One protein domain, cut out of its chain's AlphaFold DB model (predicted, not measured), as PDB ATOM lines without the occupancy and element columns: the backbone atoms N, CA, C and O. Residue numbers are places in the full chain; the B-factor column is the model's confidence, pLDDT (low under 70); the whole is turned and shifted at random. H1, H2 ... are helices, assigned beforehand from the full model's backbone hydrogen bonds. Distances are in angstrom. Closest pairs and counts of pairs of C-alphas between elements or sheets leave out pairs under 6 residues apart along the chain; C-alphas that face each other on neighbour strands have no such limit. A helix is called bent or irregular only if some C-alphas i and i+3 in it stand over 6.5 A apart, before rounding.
ATOM      1  N   GLY A  17     212.192 291.241 147.245       91.81
ATOM      2  CA  GLY A  17     212.688 290.525 146.084       91.81
ATOM      3  C   GLY A  17     212.475 289.029 146.229       91.81
ATOM      4  O   GLY A  17     212.247 288.511 147.329       91.81
ATOM      5  N   ARG A  18     212.559 288.335 145.095       95.81
ATOM      6  CA  ARG A  18     212.639 286.878 145.089       95.81
ATOM      7  C   ARG A  18     213.991 286.446 145.643       95.81
ATOM      8  O   ARG A  18     215.010 287.050 145.314       95.81
ATOM      9  N   VAL A  19     213.998 285.409 146.470       97.06
ATOM     10  CA  VAL A  19     215.211 284.878 147.099       97.06
ATOM     11  C   VAL A  19     215.474 283.457 146.597       97.06
ATOM     12  O   VAL A  19     214.551 282.647 146.616       97.06
ATOM     13  N   PRO A  20     216.694 283.126 146.132       97.69
ATOM     14  CA  PRO A  20     216.997 281.784 145.638       97.69
ATOM     15  C   PRO A  20     216.745 280.714 146.700       97.69
ATOM     16  O   PRO A  20     217.106 280.914 147.855       97.69
ATOM     17  N   TRP A  21     216.207 279.556 146.307       97.81
ATOM     18  CA  TRP A  21     215.945 278.425 147.214       97.81
ATOM     19  C   TRP A  21     217.181 277.965 147.997       97.81
ATOM     20  O   TRP A  21     217.086 277.564 149.149       97.81
ATOM     21  N   THR A  22     218.367 278.090 147.398       97.94
ATOM     22  CA  THR A  22     219.650 277.723 148.013       97.94
ATOM     23  C   THR A  22     220.058 278.599 149.198       97.94
ATOM     24  O   THR A  22     221.003 278.246 149.900       97.94
ATOM     25  N   SER A  23     219.436 279.767 149.366       97.81
ATOM     26  CA  SER A  23     219.800 280.756 150.387       97.81
ATOM     27  C   SER A  23     218.594 281.536 150.923       97.81
ATOM     28  O   SER A  23     218.763 282.633 151.465       97.81
ATOM     29  N   CYS A  24     217.368 281.053 150.713       97.81
ATOM     30  CA  CYS A  24     216.157 281.793 151.039       97.81
ATOM     31  C   CYS A  24     215.931 281.932 152.548       97.81
ATOM     32  O   CYS A  24     215.383 282.954 152.963       97.81
ATOM     33  N   LEU A  25     216.374 280.971 153.371       98.25
ATOM     34  CA  LEU A  25     216.180 281.025 154.825       98.25
ATOM     35  C   LEU A  25     217.147 282.025 155.467       98.25
ATOM     36  O   LEU A  25     216.698 282.921 156.184       98.25
ATOM     37  N   THR A  26     218.439 281.966 155.134       97.62
ATOM     38  CA  THR A  26     219.418 282.993 155.517       97.62
ATOM     39  C   THR A  26     219.024 284.366 154.961       97.62
ATOM     40  O   THR A  26     219.160 285.362 155.666       97.62
ATOM     41  N   SER A  27     218.486 284.460 153.738       96.19
ATOM     42  CA  SER A  27     218.066 285.759 153.179       96.19
ATOM     43  C   SER A  27     216.863 286.362 153.905       96.19
ATOM     44  O   SER A  27     216.800 287.581 154.058       96.19
ATOM     45  N   ALA A  28     215.904 285.537 154.336       95.56
ATOM     46  CA  ALA A  28     214.712 286.006 155.036       95.56
ATOM     47  C   ALA A  28     215.005 286.336 156.507       95.56
ATOM     48  O   ALA A  28     214.691 287.433 156.966       95.56
ATOM     49  N   PHE A  29     215.656 285.415 157.221       95.56
ATOM     50  CA  PHE A  29     215.789 285.456 158.682       95.56
ATOM     51  C   PHE A  29     217.186 285.854 159.180       95.56
ATOM     52  O   PHE A  29     217.383 286.052 160.379       95.56
ATOM     53  N   GLY A  30     218.172 285.969 158.289       95.00
ATOM     54  CA  GLY A  30     219.499 286.491 158.605       95.00
ATOM     55  C   GLY A  30     220.213 285.747 159.737       95.00
ATOM     56  O   GLY A  30     220.333 284.518 159.743       95.00
ATOM     57  N   SER A  31     220.713 286.518 160.704       94.75
ATOM     58  CA  SER A  31     221.491 286.026 161.845       94.75
ATOM     59  C   SER A  31     220.714 285.072 162.753       94.75
ATOM     60  O   SER A  31     221.332 284.208 163.373       94.75
ATOM     61  N   ASP A  32     219.388 285.182 162.833       95.31
ATOM     62  CA  ASP A  32     218.574 284.318 163.693       95.31
ATOM     63  C   ASP A  32     218.469 282.893 163.147       95.31
ATOM     64  O   ASP A  32     218.586 281.924 163.903       95.31
ATOM     65  N   PHE A  33     218.386 282.732 161.827       97.31
ATOM     66  CA  PHE A  33     218.499 281.405 161.224       97.31
ATOM     67  C   PHE A  33     219.908 280.816 161.390       97.31
ATOM     68  O   PHE A  33     220.052 279.641 161.733       97.31
ATOM     69  N   GLU A  34     220.963 281.626 161.272       97.19
ATOM     70  CA  GLU A  34     222.332 281.164 161.550       97.19
ATOM     71  C   GLU A  34     222.529 280.733 163.013       97.19
ATOM     72  O   GLU A  34     223.274 279.791 163.299       97.19
ATOM     73  N   ARG A  35     221.828 281.360 163.965       96.44
ATOM     74  CA  ARG A  35     221.802 280.905 165.366       96.44
ATOM     75  C   ARG A  35     221.152 279.530 165.506       96.44
ATOM     76  O   ARG A  35     221.708 278.692 166.213       96.44
ATOM     77  N   LEU A  36     220.040 279.265 164.812       96.88
ATOM     78  CA  LEU A  36     219.426 277.928 164.775       96.88
ATOM     79  C   LEU A  36     220.366 276.882 164.165       96.88
ATOM     80  O   LEU A  36     220.526 275.792 164.717       96.88
ATOM     81  N   ARG A  37     221.053 277.216 163.066       97.44
ATOM     82  CA  ARG A  37     222.016 276.308 162.416       97.44
ATOM     83  C   ARG A  37     223.192 275.929 163.314       97.44
ATOM     84  O   ARG A  37     223.709 274.821 163.191       97.44
ATOM     85  N   LYS A  38     223.589 276.806 164.242       97.62
ATOM     86  CA  LYS A  38     224.643 276.540 165.240       97.62
ATOM     87  C   LYS A  38     224.233 275.548 166.331       97.62
ATOM     88  O   LYS A  38     225.098 275.092 167.074       97.62
ATOM     89  N   VAL A  39     222.958 275.165 166.409       97.75
ATOM     90  CA  VAL A  39     222.461 274.106 167.302       97.75
ATOM     91  C   VAL A  39     221.857 272.940 166.509       97.75
ATOM     92  O   VAL A  39     220.692 272.579 166.703       97.75
ATOM     93  N   PRO A  40     222.650 272.298 165.626       97.62
ATOM     94  CA  PRO A  40     222.137 271.384 164.610       97.62
ATOM     95  C   PRO A  40     221.454 270.147 165.198       97.62
ATOM     96  O   PRO A  40     220.509 269.632 164.607       97.62
ATOM     97  N   LEU A  41     221.886 269.693 166.382       98.25
ATOM     98  CA  LEU A  41     221.248 268.576 167.072       98.25
ATOM     99  C   LEU A  41     219.820 268.923 167.501       98.25
ATOM    100  O   LEU A  41     218.914 268.143 167.231       98.25
ATOM    101  N   ASN A  42     219.601 270.077 168.136       98.50
ATOM    102  CA  ASN A  42     218.269 270.479 168.593       98.50
ATOM    103  C   ASN A  42     217.361 270.779 167.401       98.50
ATOM    104  O   ASN A  42     216.262 270.239 167.314       98.50
ATOM    105  N   PHE A  43     217.853 271.579 166.455       98.44
ATOM    106  CA  PHE A  43     217.066 272.006 165.306       98.44
ATOM    107  C   PHE A  43     216.744 270.838 164.359       98.44
ATOM    108  O   PHE A  43     215.583 270.603 164.036       98.44
ATOM    109  N   GLY A  44     217.742 270.030 163.990       98.62
ATOM    110  CA  GLY A  44     217.532 268.863 163.131       98.62
ATOM    111  C   GLY A  44     216.659 267.784 163.778       98.62
ATOM    112  O   GLY A  44     215.802 267.211 163.108       98.62
ATOM    113  N   THR A  45     216.816 267.539 165.085       98.81
ATOM    114  CA  THR A  45     215.948 266.595 165.813       98.81
ATOM    115  C   THR A  45     214.503 267.087 165.837       98.81
ATOM    116  O   THR A  45     213.608 266.288 165.585       98.81
ATOM    117  N   ALA A  46     214.257 268.386 166.055       98.69
ATOM    118  CA  ALA A  46     212.904 268.944 166.018       98.69
ATOM    119  C   ALA A  46     212.229 268.728 164.650       98.69
ATOM    120  O   ALA A  46     211.103 268.232 164.597       98.69
ATOM    121  N   LEU A  47     212.933 268.995 163.540       98.69
ATOM    122  CA  LEU A  47     212.416 268.729 162.190       98.69
ATOM    123  C   LEU A  47     212.130 267.237 161.962       98.69
ATOM    124  O   LEU A  47     211.095 266.886 161.396       98.69
ATOM    125  N   GLY A  48     213.024 266.351 162.404       98.69
ATOM    126  CA  GLY A  48     212.830 264.905 162.272       98.69
ATOM    127  C   GLY A  48     211.676 264.366 163.125       98.69
ATOM    128  O   GLY A  48     210.908 263.524 162.653       98.69
ATOM    129  N   CYS A  49     211.497 264.885 164.342       98.75
ATOM    130  CA  CYS A  49     210.343 264.581 165.186       98.75
ATOM    131  C   CYS A  49     209.036 265.045 164.531       98.75
ATOM    132  O   CYS A  49     208.099 264.253 164.438       98.75
ATOM    133  N   ALA A  50     208.988 266.272 163.999       98.38
ATOM    134  CA  ALA A  50     207.827 266.767 163.258       98.38
ATOM    135  C   ALA A  50     207.506 265.859 162.057       98.38
ATOM    136  O   ALA A  50     206.377 265.395 161.914       98.38
ATOM    137  N   ALA A  51     208.518 265.491 161.262       98.19
ATOM    138  CA  ALA A  51     208.374 264.548 160.153       98.19
ATOM    139  C   ALA A  51     207.746 263.212 160.593       98.19
ATOM    140  O   ALA A  51     206.872 262.665 159.910       98.19
ATOM    141  N   ARG A  52     208.169 262.683 161.747       98.06
ATOM    142  CA  ARG A  52     207.631 261.444 162.318       98.06
ATOM    143  C   ARG A  52     206.199 261.586 162.823       98.06
ATOM    144  O   ARG A  52     205.418 260.648 162.644       98.06
ATOM    145  N   ILE A  53     205.856 262.725 163.420       97.50
ATOM    146  CA  ILE A  53     204.495 263.046 163.863       97.50
ATOM    147  C   ILE A  53     203.563 263.125 162.652       97.50
ATOM    148  O   ILE A  53     202.547 262.436 162.631       97.50
ATOM    149  N   PHE A  54     203.949 263.834 161.586       95.62
ATOM    150  CA  PHE A  54     203.163 263.868 160.346       95.62
ATOM    151  C   PHE A  54     202.973 262.472 159.752       95.62
ATOM    152  O   PHE A  54     201.882 262.134 159.304       95.62
ATOM    153  N   LYS A  55     204.005 261.617 159.802       94.56
ATOM    154  CA  LYS A  55     203.886 260.220 159.351       94.56
ATOM    155  C   LYS A  55     202.882 259.438 160.193       94.56
ATOM    156  O   LYS A  55     202.122 258.660 159.628       94.56
ATOM    157  N   ALA A  56     202.878 259.650 161.509       93.69
ATOM    158  CA  ALA A  56     201.921 259.019 162.412       93.69
ATOM    159  C   ALA A  56     200.484 259.393 162.034       93.69
ATOM    160  O   ALA A  56     199.645 258.507 161.911       93.69
ATOM    161  N   ILE A  57     200.239 260.683 161.778       90.75
ATOM    162  CA  ILE A  57     198.932 261.209 161.364       90.75
ATOM    163  C   ILE A  57     198.517 260.612 160.013       90.75
ATOM    164  O   ILE A  57     197.466 259.990 159.906       90.75
ATOM    165  N   VAL A  58     199.379 260.699 158.994       86.88
ATOM    166  CA  VAL A  58     199.103 260.174 157.641       86.88
ATOM    167  C   VAL A  58     198.849 258.662 157.641       86.88
ATOM    168  O   VAL A  58     198.095 258.160 156.807       86.88
ATOM    169  N   LYS A  59     199.484 257.911 158.549       87.00
ATOM    170  CA  LYS A  59     199.313 256.454 158.687       87.00
ATOM    171  C   LYS A  59     198.296 256.050 159.755       87.00
ATOM    172  O   LYS A  59     198.183 254.852 160.021       87.00
ATOM    173  N   ALA A  60     197.583 257.011 160.345       87.06
ATOM    174  CA  ALA A  60     196.625 256.792 161.423       87.06
ATOM    175  C   ALA A  60     197.179 255.869 162.526       87.06
ATOM    176  O   ALA A  60     196.584 254.851 162.872       87.06
ATOM    177  N   GLU A  61     198.388 256.154 163.016       89.00
ATOM    178  CA  GLU A  61     199.014 255.350 164.069       89.00
ATOM    179  C   GLU A  61     198.231 255.386 165.391       89.00
ATOM    180  O   GLU A  61     197.555 256.375 165.678       89.00
ATOM    181  N   PRO A  62     198.306 254.327 166.224       86.94
ATOM    182  CA  PRO A  62     197.563 254.283 167.470       86.94
ATOM    183  C   PRO A  62     198.089 255.376 168.398       86.94
ATOM    184  O   PRO A  62     199.300 255.576 168.500       86.94
ATOM    185  N   GLY A  63     197.172 256.070 169.067       89.94
ATOM    186  CA  GLY A  63     197.488 257.204 169.936       89.94
ATOM    187  C   GLY A  63     197.400 258.566 169.248       89.94
ATOM    188  O   GLY A  63     197.393 259.574 169.950       89.94
ATOM    189  N   VAL A  64     197.283 258.626 167.916       90.31
ATOM    190  CA  VAL A  64     196.950 259.883 167.229       90.31
ATOM    191  C   VAL A  64     195.469 260.207 167.478       90.31
ATOM    192  O   VAL A  64     194.625 259.357 167.182       90.31
ATOM    193  N   PRO A  65     195.129 261.398 168.008       89.56
ATOM    194  CA  PRO A  65     193.734 261.784 168.216       89.56
ATOM    195  C   PRO A  65     192.951 261.849 166.899       89.56
ATOM    196  O   PRO A  65     193.475 262.318 165.887       89.56
ATOM    197  N   GLU A  66     191.693 261.394 166.930       82.50
ATOM    198  CA  GLU A  66     190.837 261.223 165.745       82.50
ATOM    199  C   GLU A  66     190.713 262.509 164.930       82.50
ATOM    200  O   GLU A  66     190.950 262.480 163.727       82.50
ATOM    201  N   LYS A  67     190.492 263.644 165.600       83.06
ATOM    202  CA  LYS A  67     190.417 264.976 164.989       83.06
ATOM    203  C   LYS A  67     191.531 265.253 163.970       83.06
ATOM    204  O   LYS A  67     191.264 265.649 162.841       83.06
ATOM    205  N   TYR A  68     192.786 264.967 164.319       84.06
ATOM    206  CA  TYR A  68     193.917 265.224 163.418       84.06
ATOM    207  C   TYR A  68     193.958 264.270 162.217       84.06
ATOM    208  O   TYR A  68     194.553 264.598 161.188       84.06
ATOM    209  N   LEU A  69     193.346 263.089 162.330       82.12
ATOM    210  CA  LEU A  69     193.163 262.160 161.213       82.12
ATOM    211  C   LEU A  69     192.082 262.681 160.261       82.12
ATOM    212  O   LEU A  69     192.291 262.692 159.042       82.12
ATOM    213  N   GLU A  70     190.964 263.165 160.812       75.12
ATOM    214  CA  GLU A  70     189.841 263.710 160.043       75.12
ATOM    215  C   GLU A  70     190.253 264.918 159.209       75.12
ATOM    216  O   GLU A  70     189.786 265.082 158.078       75.12
ATOM    217  N   ASP A  71     191.169 265.726 159.735       77.31
ATOM    218  CA  ASP A  71     191.650 266.955 159.116       77.31
ATOM    219  C   ASP A  71     192.928 266.775 158.298       77.31
ATOM    220  O   ASP A  71     193.306 267.650 157.517       77.31
ATOM    221  N   CYS A  72     193.560 265.603 158.356       81.25
ATOM    222  CA  CYS A  72     194.724 265.321 157.532       81.25
ATOM    223  C   CYS A  72     194.372 265.427 156.041       81.25
ATOM    224  O   CYS A  72     193.496 264.725 155.517       81.25
ATOM    225  N   ARG A  73     195.074 266.314 155.330       76.62
ATOM    226  CA  ARG A  73     195.022 266.426 153.862       76.62
ATOM    227  C   ARG A  73     196.371 266.151 153.202       76.62
ATOM    228  O   ARG A  73     196.416 265.982 151.984       76.62
ATOM    229  N   GLY A  74     197.468 266.158 153.958       75.88
ATOM    230  CA  GLY A  74     198.842 266.006 153.467       75.88
ATOM    231  C   GLY A  74     199.218 264.553 153.183       75.88
ATOM    232  O   GLY A  74     200.115 264.020 153.825       75.88
ATOM    233  N   TYR A  75     198.528 263.906 152.241       79.69
ATOM    234  CA  TYR A  75     198.782 262.509 151.860       79.69
ATOM    235  C   TYR A  75     199.900 262.348 150.820       79.69
ATOM    236  O   TYR A  75     199.906 261.356 150.093       79.69
ATOM    237  N   PHE A  76     200.823 263.307 150.741       85.94
ATOM    238  CA  PHE A  76     202.007 263.189 149.904       85.94
ATOM    239  C   PHE A  76     203.077 262.411 150.661       85.94
ATOM    240  O   PHE A  76     203.306 262.621 151.857       85.94
ATOM    241  N   ASP A  77     203.809 261.562 149.962       90.00
ATOM    242  CA  ASP A  77     204.996 260.932 150.521       90.00
ATOM    243  C   ASP A  77     205.996 262.015 150.967       90.00
ATOM    244  O   ASP A  77     206.577 261.926 152.050       90.00
ATOM    245  N   ALA A  78     206.099 263.106 150.199       94.69
ATOM    246  CA  ALA A  78     206.927 264.274 150.496       94.69
ATOM    247  C   ALA A  78     206.496 265.070 151.745       94.69
ATOM    248  O   ALA A  78     207.287 265.863 152.244       94.69
ATOM    249  N   SER A  79     205.283 264.890 152.281       92.88
ATOM    250  CA  SER A  79     204.807 265.635 153.459       92.88
ATOM    251  C   SER A  79     204.986 264.876 154.771       92.88
ATOM    252  O   SER A  79     204.576 265.360 155.823       92.88
ATOM    253  N   SER A  80     205.596 263.688 154.783       95.31
ATOM    254  CA  SER A  80     205.789 262.965 156.044       95.31
ATOM    255  C   SER A  80     207.029 262.072 156.087       95.31
ATOM    256  O   SER A  80     207.586 261.666 155.069       95.31
ATOM    257  N   GLY A  81     207.486 261.753 157.300       96.88
ATOM    258  CA  GLY A  81     208.554 260.784 157.540       96.88
ATOM    259  C   GLY A  81     209.839 261.088 156.771       96.88
ATOM    260  O   GLY A  81     210.371 262.190 156.834       96.88
ATOM    261  N   GLN A  82     210.352 260.093 156.042       97.94
ATOM    262  CA  GLN A  82     211.567 260.266 155.243       97.94
ATOM    263  C   GLN A  82     211.338 261.149 154.010       97.94
ATOM    264  O   GLN A  82     212.242 261.885 153.628       97.94
ATOM    265  N   GLY A  83     210.145 261.105 153.405       97.62
ATOM    266  CA  GLY A  83     209.835 261.949 152.255       97.62
ATOM    267  C   GLY A  83     209.817 263.430 152.631       97.62
ATOM    268  O   GLY A  83     210.377 264.229 151.893       97.62
ATOM    269  N   PHE A  84     209.329 263.775 153.829       98.06
ATOM    270  CA  PHE A  84     209.460 265.129 154.389       98.06
ATOM    271  C   PHE A  84     210.910 265.587 154.504       98.06
ATOM    272  O   PHE A  84     211.223 266.716 154.145       98.06
ATOM    273  N   ILE A  85     211.802 264.723 154.992       98.62
ATOM    274  CA  ILE A  85     213.222 265.066 155.126       98.62
ATOM    275  C   ILE A  85     213.828 265.325 153.755       98.62
ATOM    276  O   ILE A  85     214.482 266.344 153.570       98.62
ATOM    277  N   ASN A  86     213.601 264.424 152.801       98.50
ATOM    278  CA  ASN A  86     214.138 264.577 151.453       98.50
ATOM    279  C   ASN A  86     213.608 265.868 150.811       98.50
ATOM    280  O   ASN A  86     214.403 266.696 150.385       98.50
ATOM    281  N   ASN A  87     212.293 266.101 150.882       97.81
ATOM    282  CA  ASN A  87     211.662 267.325 150.393       97.81
ATOM    283  C   ASN A  87     212.255 268.587 151.045       97.81
ATOM    284  O   ASN A  87     212.575 269.547 150.352       97.81
ATOM    285  N   ALA A  88     212.449 268.584 152.366       98.50
ATOM    286  CA  ALA A  88     213.048 269.708 153.080       98.50
ATOM    287  C   ALA A  88     214.476 270.008 152.598       98.50
ATOM    288  O   ALA A  88     214.836 271.170 152.447       98.50
ATOM    289  N   LEU A  89     215.284 268.975 152.347       98.56
ATOM    290  CA  LEU A  89     216.661 269.130 151.873       98.56
ATOM    291  C   LEU A  89     216.739 269.561 150.403       98.56
ATOM    292  O   LEU A  89     217.638 270.322 150.050       98.56
ATOM    293  N   ASP A  90     215.793 269.112 149.578       98.06
ATOM    294  CA  ASP A  90     215.713 269.474 148.163       98.06
ATOM    295  C   ASP A  90     215.293 270.945 147.987       98.06
ATOM    296  O   ASP A  90     215.921 271.683 147.224       98.06
ATOM    297  N   TRP A  91     214.278 271.404 148.731       97.94
ATOM    298  CA  TRP A  91     213.810 272.798 148.682       97.94
ATOM    299  C   TRP A  91     214.694 273.771 149.458       97.94
ATOM    300  O   TRP A  91     214.824 274.928 149.057       97.94
ATOM    301  N   PHE A  92     215.303 273.322 150.558       98.25
ATOM    302  CA  PHE A  92     216.113 274.160 151.440       98.25
ATOM    303  C   PHE A  92     217.490 273.523 151.688       98.25
ATOM    304  O   PHE A  92     217.756 273.014 152.783       98.25
ATOM    305  N   PRO A  93     218.420 273.599 150.714       98.50
ATOM    306  CA  PRO A  93     219.766 273.031 150.846       98.50
ATOM    307  C   PRO A  93     220.553 273.540 152.066       98.50
ATOM    308  O   PRO A  93     221.464 272.878 152.559       98.50
ATOM    309  N   GLU A  94     220.181 274.701 152.608       98.44
ATOM    310  CA  GLU A  94     220.725 275.265 153.852       98.44
ATOM    311  C   GLU A  94     220.558 274.331 155.067       98.44
ATOM    312  O   GLU A  94     221.338 274.406 156.024       98.44
ATOM    313  N   LEU A  95     219.576 273.422 155.020       98.62
ATOM    314  CA  LEU A  95     219.280 272.435 156.059       98.62
ATOM    315  C   LEU A  95     220.142 271.164 155.958       98.62
ATOM    316  O   LEU A  95     220.066 270.308 156.840       98.62
ATOM    317  N   GLN A  96     221.005 271.029 154.944       98.50
ATOM    318  CA  GLN A  96     221.792 269.811 154.706       98.50
ATOM    319  C   GLN A  96     222.642 269.382 155.908       98.50
ATOM    320  O   GLN A  96     222.796 268.188 156.178       98.50
ATOM    321  N   THR A  97     223.153 270.341 156.682       98.19
ATOM    322  CA  THR A  97     223.942 270.076 157.896       98.19
ATOM    323  C   THR A  97     223.137 269.392 159.006       98.19
ATOM    324  O   THR A  97     223.721 268.863 159.948       98.19
ATOM    325  N   LEU A  98     221.804 269.392 158.911       98.56
ATOM    326  CA  LEU A  98     220.878 268.816 159.889       98.56
ATOM    327  C   LEU A  98     220.440 267.390 159.532       98.56
ATOM    328  O   LEU A  98     219.854 266.710 160.378       98.56
ATOM    329  N   LYS A  99     220.732 266.925 158.307       98.44
ATOM    330  CA  LYS A  99     220.221 265.671 157.727       98.44
ATOM    331  C   LYS A  99     220.308 264.484 158.686       98.44
ATOM    332  O   LYS A  99     219.315 263.805 158.918       98.44
ATOM    333  N   HIS A 100     221.478 264.257 159.282       98.62
ATOM    334  CA  HIS A 100     221.689 263.107 160.161       98.62
ATOM    335  C   HIS A 100     220.783 263.127 161.405       98.62
ATOM    336  O   HIS A 100     220.226 262.094 161.789       98.62
ATOM    337  N   ALA A 101     220.605 264.298 162.025       98.69
ATOM    338  CA  ALA A 101     219.725 264.456 163.179       98.69
ATOM    339  C   ALA A 101     218.251 264.275 162.779       98.69
ATOM    340  O   ALA A 101     217.522 263.553 163.460       98.69
ATOM    341  N   MET A 102     217.844 264.841 161.635       98.69
ATOM    342  CA  MET A 102     216.494 264.677 161.083       98.69
ATOM    343  C   MET A 102     216.163 263.202 160.828       98.69
ATOM    344  O   MET A 102     215.144 262.704 161.303       98.69
ATOM    345  N   GLU A 103     217.039 262.478 160.128       98.62
ATOM    346  CA  GLU A 103     216.853 261.055 159.804       98.62
ATOM    347  C   GLU A 103     216.833 260.163 161.044       98.62
ATOM    348  O   GLU A 103     216.150 259.144 161.079       98.62
ATOM    349  N   THR A 104     217.609 260.513 162.067       98.62
ATOM    350  CA  THR A 104     217.643 259.745 163.314       98.62
ATOM    351  C   THR A 104     216.345 259.926 164.092       98.62
ATOM    352  O   THR A 104     215.723 258.936 164.478       98.62
ATOM    353  N   ALA A 105     215.894 261.170 164.254       98.56
ATOM    354  CA  ALA A 105     214.654 261.480 164.956       98.56
ATOM    355  C   ALA A 105     213.405 260.981 164.206       98.56
ATOM    356  O   ALA A 105     212.435 260.556 164.833       98.56
ATOM    357  N   SER A 106     213.433 260.923 162.869       98.19
ATOM    358  CA  SER A 106     212.289 260.435 162.087       98.19
ATOM    359  C   SER A 106     212.011 258.935 162.223       98.19
ATOM    360  O   SER A 106     210.966 258.453 161.777       98.19
ATOM    361  N   ARG A 107     212.930 258.187 162.845       98.06
ATOM    362  CA  ARG A 107     212.802 256.750 163.130       98.06
ATOM    363  C   ARG A 107     212.217 256.443 164.512       98.06
ATOM    364  O   ARG A 107     212.004 255.271 164.815       98.06
ATOM    365  N   LEU A 108     211.961 257.458 165.340       98.31
ATOM    366  CA  LEU A 108     211.365 257.292 166.671       98.31
ATOM    367  C   LEU A 108     209.933 256.732 166.597       98.31
ATOM    368  O   LEU A 108     209.337 256.653 165.523       98.31
ATOM    369  N   SER A 109     209.360 256.329 167.733       97.81
ATOM    370  CA  SER A 109     207.911 256.089 167.832       97.81
ATOM    371  C   SER A 109     207.144 257.415 167.848       97.81
ATOM    372  O   SER A 109     207.744 258.471 168.033       97.81
ATOM    373  N   PHE A 110     205.820 257.370 167.665       97.06
ATOM    374  CA  PHE A 110     204.974 258.564 167.740       97.06
ATOM    375  C   PHE A 110     205.143 259.310 169.076       97.06
ATOM    376  O   PHE A 110     205.499 260.486 169.067       97.06
ATOM    377  N   ASP A 111     205.015 258.612 170.208       97.50
ATOM    378  CA  ASP A 111     205.151 259.228 171.537       97.50
ATOM    379  C   ASP A 111     206.553 259.800 171.771       97.50
ATOM    380  O   ASP A 111     206.702 260.934 172.220       97.50
ATOM    381  N   LYS A 112     207.602 259.061 171.380       98.31
ATOM    382  CA  LYS A 112     208.988 259.535 171.514       98.31
ATOM    383  C   LYS A 112     209.291 260.725 170.610       98.31
ATOM    384  O   LYS A 112     210.103 261.567 170.977       98.31
ATOM    385  N   ALA A 113     208.652 260.810 169.446       98.44
ATOM    386  CA  ALA A 113     208.764 261.975 168.581       98.44
ATOM    387  C   ALA A 113     208.071 263.200 169.195       98.44
ATOM    388  O   ALA A 113     208.633 264.289 169.114       98.44
ATOM    389  N   LYS A 114     206.912 263.041 169.848       97.88
ATOM    390  CA  LYS A 114     206.247 264.135 170.580       97.88
ATOM    391  C   LYS A 114     207.103 264.651 171.732       97.88
ATOM    392  O   LYS A 114     207.440 265.831 171.743       97.88
ATOM    393  N   GLU A 115     207.530 263.756 172.625       98.12
ATOM    394  CA  GLU A 115     208.427 264.086 173.744       98.12
ATOM    395  C   GLU A 115     209.713 264.760 173.238       98.12
ATOM    396  O   GLU A 115     210.130 265.801 173.742       98.12
ATOM    397  N   GLY A 116     210.326 264.197 172.191       98.31
ATOM    398  CA  GLY A 116     211.540 264.745 171.595       98.31
ATOM    399  C   GLY A 116     211.322 266.115 170.951       98.31
ATOM    400  O   GLY A 116     212.189 266.980 171.064       98.31
ATOM    401  N   TYR A 117     210.182 266.340 170.289       98.62
ATOM    402  CA  TYR A 117     209.835 267.650 169.737       98.62
ATOM    403  C   TYR A 117     209.708 268.691 170.849       98.62
ATOM    404  O   TYR A 117     210.334 269.741 170.759       98.62
ATOM    405  N   GLU A 118     208.965 268.385 171.913       98.06
ATOM    406  CA  GLU A 118     208.770 269.268 173.069       98.06
ATOM    407  C   GLU A 118     210.091 269.589 173.786       98.06
ATOM    408  O   GLU A 118     210.382 270.750 174.086       98.06
ATOM    409  N   GLU A 119     210.953 268.591 173.985       98.25
ATOM    410  CA  GLU A 119     212.274 268.793 174.584       98.25
ATOM    411  C   GLU A 119     213.127 269.760 173.743       98.25
ATOM    412  O   GLU A 119     213.754 270.686 174.277       98.25
ATOM    413  N   LYS A 120     213.158 269.568 172.415       98.12
ATOM    414  CA  LYS A 120     213.961 270.413 171.516       98.12
ATOM    415  C   LYS A 120     213.351 271.791 171.325       98.12
ATOM    416  O   LYS A 120     214.102 272.764 171.249       98.12
ATOM    417  N   PHE A 121     212.028 271.881 171.333       96.69
ATOM    418  CA  PHE A 121     211.288 273.130 171.392       96.69
ATOM    419  C   PHE A 121     211.725 273.955 172.608       96.69
ATOM    420  O   PHE A 121     212.219 275.070 172.442       96.69
ATOM    421  N   ALA A 122     211.667 273.380 173.813       95.69
ATOM    422  CA  ALA A 122     212.081 274.059 175.040       95.69
ATOM    423  C   ALA A 122     213.573 274.439 175.015       95.69
ATOM    424  O   ALA A 122     213.964 275.506 175.493       95.69
ATOM    425  N   ALA A 123     214.433 273.593 174.439       96.50
ATOM    426  CA  ALA A 123     215.851 273.906 174.279       96.50
ATOM    427  C   ALA A 123     216.086 275.113 173.354       96.50
ATOM    428  O   ALA A 123     216.894 275.979 173.686       96.50
ATOM    429  N   ILE A 124     215.379 275.197 172.223       96.19
ATOM    430  CA  ILE A 124     215.470 276.326 171.286       96.19
ATOM    431  C   ILE A 124     214.862 277.592 171.895       96.19
ATOM    432  O   ILE A 124     215.444 278.668 171.763       96.19
ATOM    433  N   GLN A 125     213.755 277.468 172.629       94.06
ATOM    434  CA  GLN A 125     213.131 278.582 173.343       94.06
ATOM    435  C   GLN A 125     214.101 279.227 174.341       94.06
ATOM    436  O   GLN A 125     214.238 280.445 174.350       94.06
ATOM    437  N   ARG A 126     214.860 278.432 175.112       93.62
ATOM    438  CA  ARG A 126     215.885 278.950 176.045       93.62
ATOM    439  C   ARG A 126     217.038 279.688 175.356       93.62
ATOM    440  O   ARG A 126     217.701 280.499 175.991       93.62
ATOM    441  N   LEU A 127     217.303 279.401 174.079       92.00
ATOM    442  CA  LEU A 127     218.311 280.113 173.283       92.00
ATOM    443  C   LEU A 127     217.783 281.436 172.724       92.00
ATOM    444  O   LEU A 127     218.571 282.270 172.259       92.00
ATOM    445  N   CYS A 128     216.465 281.625 172.734       88.56
ATOM    446  CA  CYS A 128     215.843 282.854 172.300       88.56
ATOM    447  C   CYS A 128     215.986 283.904 173.406       88.56
ATOM    448  O   CYS A 128     215.338 283.848 174.442       88.56
ATOM    449  N   SER A 129     216.862 284.877 173.176       73.75
ATOM    450  CA  SER A 129     217.073 286.017 174.077       73.75
ATOM    451  C   SER A 129     215.964 287.072 173.980       73.75
ATOM    452  O   SER A 129     216.013 288.067 174.695       73.75
ATOM    453  N   TYR A 130     215.003 286.891 173.069       65.94
ATOM    454  CA  TYR A 130     213.920 287.838 172.851       65.94
ATOM    455  C   TYR A 130     212.755 287.560 173.796       65.94
ATOM    456  O   TYR A 130     212.257 286.434 173.861       65.94
ATOM    457  N   GLY A 131     212.273 288.629 174.439       59.03
ATOM    458  CA  GLY A 131     211.043 288.630 175.234       59.03
ATOM    459  C   GLY A 131     209.817 288.165 174.449       59.03
ATOM    460  O   GLY A 131     208.881 287.694 175.061       59.03
ATOM    461  N   VAL A 132     209.866 288.150 173.110       62.09
ATOM    462  CA  VAL A 132     208.817 287.598 172.233       62.09
ATOM    463  C   VAL A 132     208.450 286.149 172.585       62.09
ATOM    464  O   VAL A 132     207.312 285.757 172.416       62.09
ATOM    465  N   CYS A 133     209.375 285.334 173.109       65.56
ATOM    466  CA  CYS A 133     209.041 283.977 173.577       65.56
ATOM    467  C   CYS A 133     208.288 283.930 174.922       65.56
ATOM    468  O   CYS A 133     207.908 282.838 175.345       65.56
ATOM    469  N   GLN A 134     208.170 285.063 175.616       62.06
ATOM    470  CA  GLN A 134     207.632 285.202 176.974       62.06
ATOM    471  C   GLN A 134     206.469 286.206 177.060       62.06
ATOM    472  O   GLN A 134     205.637 286.061 177.945       62.06
ATOM    473  N   ASP A 135     206.410 287.183 176.156       64.69
ATOM    474  CA  ASP A 135     205.434 288.270 176.104       64.69
ATOM    475  C   ASP A 135     205.160 288.612 174.625       64.69
ATOM    476  O   ASP A 135     205.930 289.318 173.963       64.69
ATOM    477  N   PHE A 145     214.142 287.908 164.871       91.19
ATOM    478  CA  PHE A 145     213.130 286.872 164.766       91.19
ATOM    479  C   PHE A 145     213.178 285.928 165.975       91.19
ATOM    480  O   PHE A 145     214.238 285.532 166.466       91.19
ATOM    481  N   CYS A 146     212.003 285.499 166.433       92.88
ATOM    482  CA  CYS A 146     211.865 284.452 167.435       92.88
ATOM    483  C   CYS A 146     212.359 283.113 166.865       92.88
ATOM    484  O   CYS A 146     211.806 282.608 165.889       92.88
ATOM    485  N   LEU A 147     213.377 282.510 167.493       95.12
ATOM    486  CA  LEU A 147     214.002 281.274 166.993       95.12
ATOM    487  C   LEU A 147     213.009 280.106 166.903       95.12
ATOM    488  O   LEU A 147     213.064 279.314 165.965       95.12
ATOM    489  N   VAL A 148     212.085 280.016 167.861       95.19
ATOM    490  CA  VAL A 148     211.028 278.998 167.871       95.19
ATOM    491  C   VAL A 148     210.092 279.189 166.679       95.19
ATOM    492  O   VAL A 148     209.896 278.257 165.904       95.19
ATOM    493  N   ALA A 149     209.588 280.407 166.475       94.38
ATOM    494  CA  ALA A 149     208.690 280.696 165.363       94.38
ATOM    495  C   ALA A 149     209.390 280.541 164.001       94.38
ATOM    496  O   ALA A 149     208.763 280.080 163.050       94.38
ATOM    497  N   VAL A 150     210.690 280.842 163.887       97.00
ATOM    498  CA  VAL A 150     211.477 280.550 162.671       97.00
ATOM    499  C   VAL A 150     211.554 279.042 162.417       97.00
ATOM    500  O   VAL A 150     211.298 278.609 161.295       97.00
ATOM    501  N   MET A 151     211.853 278.228 163.435       98.00
ATOM    502  CA  MET A 151     211.854 276.765 163.305       98.00
ATOM    503  C   MET A 151     210.490 276.244 162.829       98.00
ATOM    504  O   MET A 151     210.432 275.472 161.872       98.00
ATOM    505  N   GLU A 152     209.400 276.673 163.462       97.00
ATOM    506  CA  GLU A 152     208.033 276.276 163.098       97.00
ATOM    507  C   GLU A 152     207.677 276.709 161.675       97.00
ATOM    508  O   GLU A 152     207.155 275.914 160.893       97.00
ATOM    509  N   THR A 153     208.055 277.933 161.299       97.06
ATOM    510  CA  THR A 153     207.885 278.461 159.940       97.06
ATOM    511  C   THR A 153     208.569 277.572 158.912       97.06
ATOM    512  O   THR A 153     207.976 277.254 157.886       97.06
ATOM    513  N   ILE A 154     209.795 277.124 159.186       98.44
ATOM    514  CA  ILE A 154     210.532 276.229 158.287       98.44
ATOM    515  C   ILE A 154     209.808 274.886 158.150       98.44
ATOM    516  O   ILE A 154     209.676 274.380 157.034       98.44
ATOM    517  N   ILE A 155     209.278 274.327 159.243       98.12
ATOM    518  CA  ILE A 155     208.495 273.081 159.197       98.12
ATOM    519  C   ILE A 155     207.232 273.264 158.340       98.12
ATOM    520  O   ILE A 155     206.934 272.416 157.496       98.12
ATOM    521  N   VAL A 156     206.516 274.379 158.511       95.62
ATOM    522  CA  VAL A 156     205.332 274.736 157.711       95.62
ATOM    523  C   VAL A 156     205.685 274.904 156.232       95.62
ATOM    524  O   VAL A 156     205.006 274.353 155.369       95.62
ATOM    525  N   LEU A 157     206.776 275.597 155.909       96.81
ATOM    526  CA  LEU A 157     207.229 275.759 154.525       96.81
ATOM    527  C   LEU A 157     207.582 274.411 153.879       96.81
ATOM    528  O   LEU A 157     207.230 274.181 152.721       96.81
ATOM    529  N   CYS A 158     208.205 273.492 154.621       97.38
ATOM    530  CA  CYS A 158     208.464 272.128 154.150       97.38
ATOM    531  C   CYS A 158     207.161 271.354 153.876       97.38
ATOM    532  O   CYS A 158     207.082 270.621 152.895       97.38
ATOM    533  N   GLN A 159     206.122 271.534 154.699       93.44
ATOM    534  CA  GLN A 159     204.802 270.929 154.466       93.44
ATOM    535  C   GLN A 159     204.116 271.484 153.218       93.44
ATOM    536  O   GLN A 159     203.562 270.726 152.424       93.44
ATOM    537  N   ILE A 160     204.160 272.801 153.029       92.75
ATOM    538  CA  ILE A 160     203.526 273.457 151.882       92.75
ATOM    539  C   ILE A 160     204.200 273.010 150.591       92.75
ATOM    540  O   ILE A 160     203.521 272.549 149.679       92.75
ATOM    541  N   THR A 161     205.532 273.092 150.543       95.88
ATOM    542  CA  THR A 161     206.335 272.736 149.362       95.88
ATOM    543  C   THR A 161     206.204 271.271 148.954       95.88
ATOM    544  O   THR A 161     206.289 270.981 147.764       95.88
ATOM    545  N   ALA A 162     205.898 270.361 149.887       94.19
ATOM    546  CA  ALA A 162     205.655 268.948 149.584       94.19
ATOM    547  C   ALA A 162     204.500 268.714 148.593       94.19
ATOM    548  O   ALA A 162     204.510 267.734 147.849       94.19
ATOM    549  N   GLY A 163     203.505 269.607 148.581       91.69
ATOM    550  CA  GLY A 163     202.378 269.562 147.651       91.69
ATOM    551  C   GLY A 163     202.553 270.449 146.419       91.69
ATOM    552  O   GLY A 163     201.589 270.599 145.669       91.69
ATOM    553  N   LEU A 164     203.719 271.074 146.217       95.50
ATOM    554  CA  LEU A 164     203.941 272.009 145.115       95.50
ATOM    555  C   LEU A 164     204.685 271.366 143.946       95.50
ATOM    556  O   LEU A 164     205.525 270.482 144.088       95.50
ATOM    557  N   ALA A 179     205.898 286.316 155.725       91.38
ATOM    558  CA  ALA A 179     204.473 286.267 156.007       91.38
ATOM    559  C   ALA A 179     204.034 284.921 156.618       91.38
ATOM    560  O   ALA A 179     203.082 284.903 157.401       91.38
ATOM    561  N   PHE A 180     204.738 283.813 156.348       93.12
ATOM    562  CA  PHE A 180     204.547 282.560 157.097       93.12
ATOM    563  C   PHE A 180     205.042 282.666 158.537       93.12
ATOM    564  O   PHE A 180     204.383 282.151 159.440       93.12
ATOM    565  N   TYR A 181     206.138 283.390 158.763       93.38
ATOM    566  CA  TYR A 181     206.607 283.697 160.113       93.38
ATOM    567  C   TYR A 181     205.600 284.541 160.893       93.38
ATOM    568  O   TYR A 181     205.220 284.170 162.002       93.38
ATOM    569  N   LYS A 182     205.080 285.617 160.292       89.44
ATOM    570  CA  LYS A 182     204.006 286.419 160.900       89.44
ATOM    571  C   LYS A 182     202.785 285.564 161.223       89.44
ATOM    572  O   LYS A 182     202.223 285.703 162.300       89.44
ATOM    573  N   ARG A 183     202.427 284.623 160.342       88.12
ATOM    574  CA  ARG A 183     201.347 283.665 160.602       88.12
ATOM    575  C   ARG A 183     201.632 282.788 161.827       88.12
ATOM    576  O   ARG A 183     200.720 282.607 162.621       88.12
ATOM    577  N   GLN A 184     202.862 282.291 162.016       89.56
ATOM    578  CA  GLN A 184     203.223 281.546 163.237       89.56
ATOM    579  C   GLN A 184     203.063 282.397 164.496       89.56
ATOM    580  O   GLN A 184     202.547 281.913 165.497       89.56
ATOM    581  N   LEU A 185     203.468 283.668 164.440       87.56
ATOM    582  CA  LEU A 185     203.270 284.588 165.559       87.56
ATOM    583  C   LEU A 185     201.783 284.794 165.863       87.56
ATOM    584  O   LEU A 185     201.387 284.719 167.020       87.56
ATOM    585  N   SER A 186     200.949 284.987 164.837       84.06
ATOM    586  CA  SER A 186     199.506 285.185 165.019       84.06
ATOM    587  C   SER A 186     198.804 283.978 165.641       84.06
ATOM    588  O   SER A 186     197.898 284.170 166.442       84.06
ATOM    589  N   VAL A 187     199.211 282.747 165.310       83.62
ATOM    590  CA  VAL A 187     198.645 281.539 165.945       83.62
ATOM    591  C   VAL A 187     198.940 281.531 167.449       83.62
ATOM    592  O   VAL A 187     198.102 281.101 168.227       83.62
ATOM    593  N   ARG A 188     200.097 282.055 167.862       82.62
ATOM    594  CA  ARG A 188     200.506 282.135 169.272       82.62
ATOM    595  C   ARG A 188     199.859 283.292 170.027       82.62
ATOM    596  O   ARG A 188     199.593 283.154 171.210       82.62
ATOM    597  N   GLY A 189     199.601 284.412 169.352       78.19
ATOM    598  CA  GLY A 189     198.951 285.576 169.958       78.19
ATOM    599  C   GLY A 189     197.476 285.358 170.308       78.19
ATOM    600  O   GLY A 189     196.927 286.115 171.085       78.19
ATOM    601  N   ARG A 190     196.816 284.326 169.774       68.50
ATOM    602  CA  ARG A 190     195.415 284.031 170.125       68.50
ATOM    603  C   ARG A 190     195.242 283.361 171.481       68.50
ATOM    604  O   ARG A 190     194.172 283.474 172.063       68.50
ATOM    605  N   ASP A 191     196.296 282.723 171.993       60.81
ATOM    606  CA  ASP A 191     196.286 282.122 173.330       60.81
ATOM    607  C   ASP A 191     196.054 283.177 174.436       60.81
ATOM    608  O   ASP A 191     195.588 282.817 175.516       60.81
ATOM    609  N   GLU A 207     193.436 272.055 174.407       88.00
ATOM    610  CA  GLU A 207     193.333 270.600 174.253       88.00
ATOM    611  C   GLU A 207     194.431 270.068 173.324       88.00
ATOM    612  O   GLU A 207     195.082 269.065 173.627       88.00
ATOM    613  N   GLY A 208     194.712 270.762 172.223       89.56
ATOM    614  CA  GLY A 208     195.782 270.409 171.300       89.56
ATOM    615  C   GLY A 208     197.174 270.469 171.930       89.56
ATOM    616  O   GLY A 208     197.993 269.581 171.696       89.56
ATOM    617  N   LEU A 209     197.445 271.449 172.793       91.44
ATOM    618  CA  LEU A 209     198.683 271.516 173.574       91.44
ATOM    619  C   LEU A 209     198.797 270.342 174.550       91.44
ATOM    620  O   LEU A 209     199.865 269.744 174.659       91.44
ATOM    621  N   GLN A 210     197.709 269.970 175.223       92.19
ATOM    622  CA  GLN A 210     197.708 268.832 176.146       92.19
ATOM    623  C   GLN A 210     197.873 267.495 175.415       92.19
ATOM    624  O   GLN A 210     198.575 266.600 175.887       92.19
ATOM    625  N   THR A 211     197.231 267.345 174.259       92.69
ATOM    626  CA  THR A 211     197.191 266.078 173.523       92.69
ATOM    627  C   THR A 211     198.393 265.899 172.609       92.69
ATOM    628  O   THR A 211     198.959 264.808 172.569       92.69
ATOM    629  N   MET A 212     198.816 266.936 171.888       93.94
ATOM    630  CA  MET A 212     199.883 266.879 170.883       93.94
ATOM    631  C   MET A 212     201.173 267.576 171.317       93.94
ATOM    632  O   MET A 212     202.227 267.269 170.755       93.94
ATOM    633  N   GLY A 213     201.130 268.446 172.326       95.06
ATOM    634  CA  GLY A 213     202.266 269.272 172.730       95.06
ATOM    635  C   GLY A 213     202.482 270.468 171.792       95.06
ATOM    636  O   GLY A 213     201.635 270.770 170.948       95.06
ATOM    637  N   PRO A 214     203.650 271.135 171.860       95.75
ATOM    638  CA  PRO A 214     203.929 272.352 171.089       95.75
ATOM    639  C   PRO A 214     203.888 272.191 169.561       95.75
ATOM    640  O   PRO A 214     203.873 273.182 168.839       95.75
ATOM    641  N   ILE A 215     203.865 270.964 169.029       96.00
ATOM    642  CA  ILE A 215     203.691 270.735 167.584       96.00
ATOM    643  C   ILE A 215     202.333 271.249 167.080       96.00
ATOM    644  O   ILE A 215     202.172 271.471 165.878       96.00
ATOM    645  N   ILE A 216     201.366 271.472 167.978       93.12
ATOM    646  CA  ILE A 216     200.047 271.988 167.622       93.12
ATOM    647  C   ILE A 216     200.122 273.321 166.871       93.12
ATOM    648  O   ILE A 216     199.404 273.480 165.892       93.12
ATOM    649  N   TYR A 217     201.061 274.214 167.205       91.44
ATOM    650  CA  TYR A 217     201.237 275.495 166.503       91.44
ATOM    651  C   TYR A 217     201.535 275.308 165.000       91.44
ATOM    652  O   TYR A 217     201.033 276.037 164.137       91.44
ATOM    653  N   VAL A 218     202.280 274.250 164.663       93.44
ATOM    654  CA  VAL A 218     202.576 273.863 163.278       93.44
ATOM    655  C   VAL A 218     201.379 273.175 162.616       93.44
ATOM    656  O   VAL A 218     201.087 273.439 161.445       93.44
ATOM    657  N   LEU A 219     200.689 272.282 163.332       89.69
ATOM    658  CA  LEU A 219     199.519 271.559 162.816       89.69
ATOM    659  C   LEU A 219     198.363 272.519 162.502       89.69
ATOM    660  O   LEU A 219     197.768 272.436 161.426       89.69
ATOM    661  N   TRP A 220     198.132 273.489 163.381       82.62
ATOM    662  CA  TRP A 220     197.116 274.526 163.232       82.62
ATOM    663  C   TRP A 220     197.343 275.383 161.985       82.62
ATOM    664  O   TRP A 220     196.424 275.697 161.233       82.62
ATOM    665  N   THR A 221     198.600 275.717 161.690       77.25
ATOM    666  CA  THR A 221     198.925 276.525 160.505       77.25
ATOM    667  C   THR A 221     198.699 275.762 159.196       77.25
ATOM    668  O   THR A 221     198.299 276.347 158.187       77.25
ATOM    669  N   ASN A 222     198.959 274.456 159.189       65.69
ATOM    670  CA  ASN A 222     198.884 273.628 157.984       65.69
ATOM    671  C   ASN A 222     197.463 273.141 157.642       65.69
ATOM    672  O   ASN A 222     197.309 272.383 156.684       65.69
ATOM    673  N   GLY A 223     196.435 273.579 158.379       58.78
ATOM    674  CA  GLY A 223     195.045 273.186 158.130       58.78
ATOM    675  C   GLY A 223     194.705 271.777 158.626       58.78
ATOM    676  O   GLY A 223     193.851 271.129 158.028       58.78
ATOM    677  N   PHE A 224     195.384 271.291 159.678       51.19
ATOM    678  CA  PHE A 224     194.963 270.090 160.422       51.19
ATOM    679  C   PHE A 224     193.896 270.389 161.481       51.19
ATOM    680  O   PHE A 224     193.419 269.458 162.105       51.19
ATOM    681  N   VAL A 225     193.608 271.661 161.739       42.97
ATOM    682  CA  VAL A 225     192.586 272.141 162.664       42.97
ATOM    683  C   VAL A 225     192.257 273.553 162.186       42.97
ATOM    684  O   VAL A 225     193.137 274.412 162.210       42.97
TER     685      VAL A 225
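AT A GLANCE: This is residues 17 to 135, 145 to 164, 179 to 191 and 207 to 225 of the 468 residues of an uncharacterized protein of Hyaloscypha hepaticicola (UniProt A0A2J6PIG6). What is seen first? A compact ball of helices with H7 near its middle, on which H1, H2, H4, H6, H8 and H10 pack. H2 runs between H6 and the helical hairpin of H4 and H5, while H3 and H9 lie farthest out. What is printed? There are 171 residues with ten named helices, H1 to H10 in chain order, and no named strand; the class is all helix. The radius of gyration of the C-alphas is 14.7 A and the spans are 40 by 35 by 28 A.

HOW THE PARTS SIT: Where does H1, residues 21 to 37, stand? It touches residues 93 to 98 of H5, residues 93 to 105, with the C-alphas of Thr 22 and Pro 93 closest at 5.5 A. What is round H2, residues 40 to 58? It touches H5, closest C-alphas Gly 48 and Met 102 at 3.9 A, and only just touches H3, residues 66 to 71, with 3 pairs of C-alphas within 8 A, closest Ile 57 and Leu 69 at 5.8 A. H4, residues 81 to 91, and H5 form a hairpin at a shallow tilt of 11 degrees, closest C-alphas Leu 89 and Gln 96 at 5.9 A. H2, H6, residues 110 to 127, and H7, residues 147 to 162, make an up and down bundle, each running against the one before. What does H7 touch? It is the hub, touching six helices, among them H8, residues 179 to 191, closest C-alphas Thr 153 and Tyr 181 at 5.4 A, and H10, residues 216 to 221, closest Glu 152 and Val 218 at 6.0 A. H9, residues 207 to 212, is close to H10 but not clearly touching, closest C-alphas Gly 208 and Ile 216 at 5.8 A. Are the backbones helical throughout? Every O i to N i+4 pair is within hydrogen-bond range in H2, H3, H4, H6, H7, H9 and H10, against 8 of 13 in H1, 7 of 9 in H8 and 4 of 9 in H5, where 7 of 10 O i to N i+3 pairs are.

IN THESE COORDINATES: Where do the helices begin and end? H1 begins at C-alpha 21 (215.945, 278.425, 147.214) and H10 ends at C-alpha 221 (198.925, 276.525, 160.505). Which are long? H2 measures 26.5 A, H6 25.9 A and H7 22.9 A. Which are irregular? H1, with C-alphas 28 and 31 9.6 A apart, and H5, with C-alphas 97 and 100 7.7 A apart.

THE WHOLE: Where is it cut? Gaps of 13.8, 18.0 and 11.9 A between C-alphas follow residues 135, 164 and 191. Is any link long? Of the links printed whole, none is long. Where is confidence low? Residues 130 to 135, 190 to 191 and 222 to 225 are under 70.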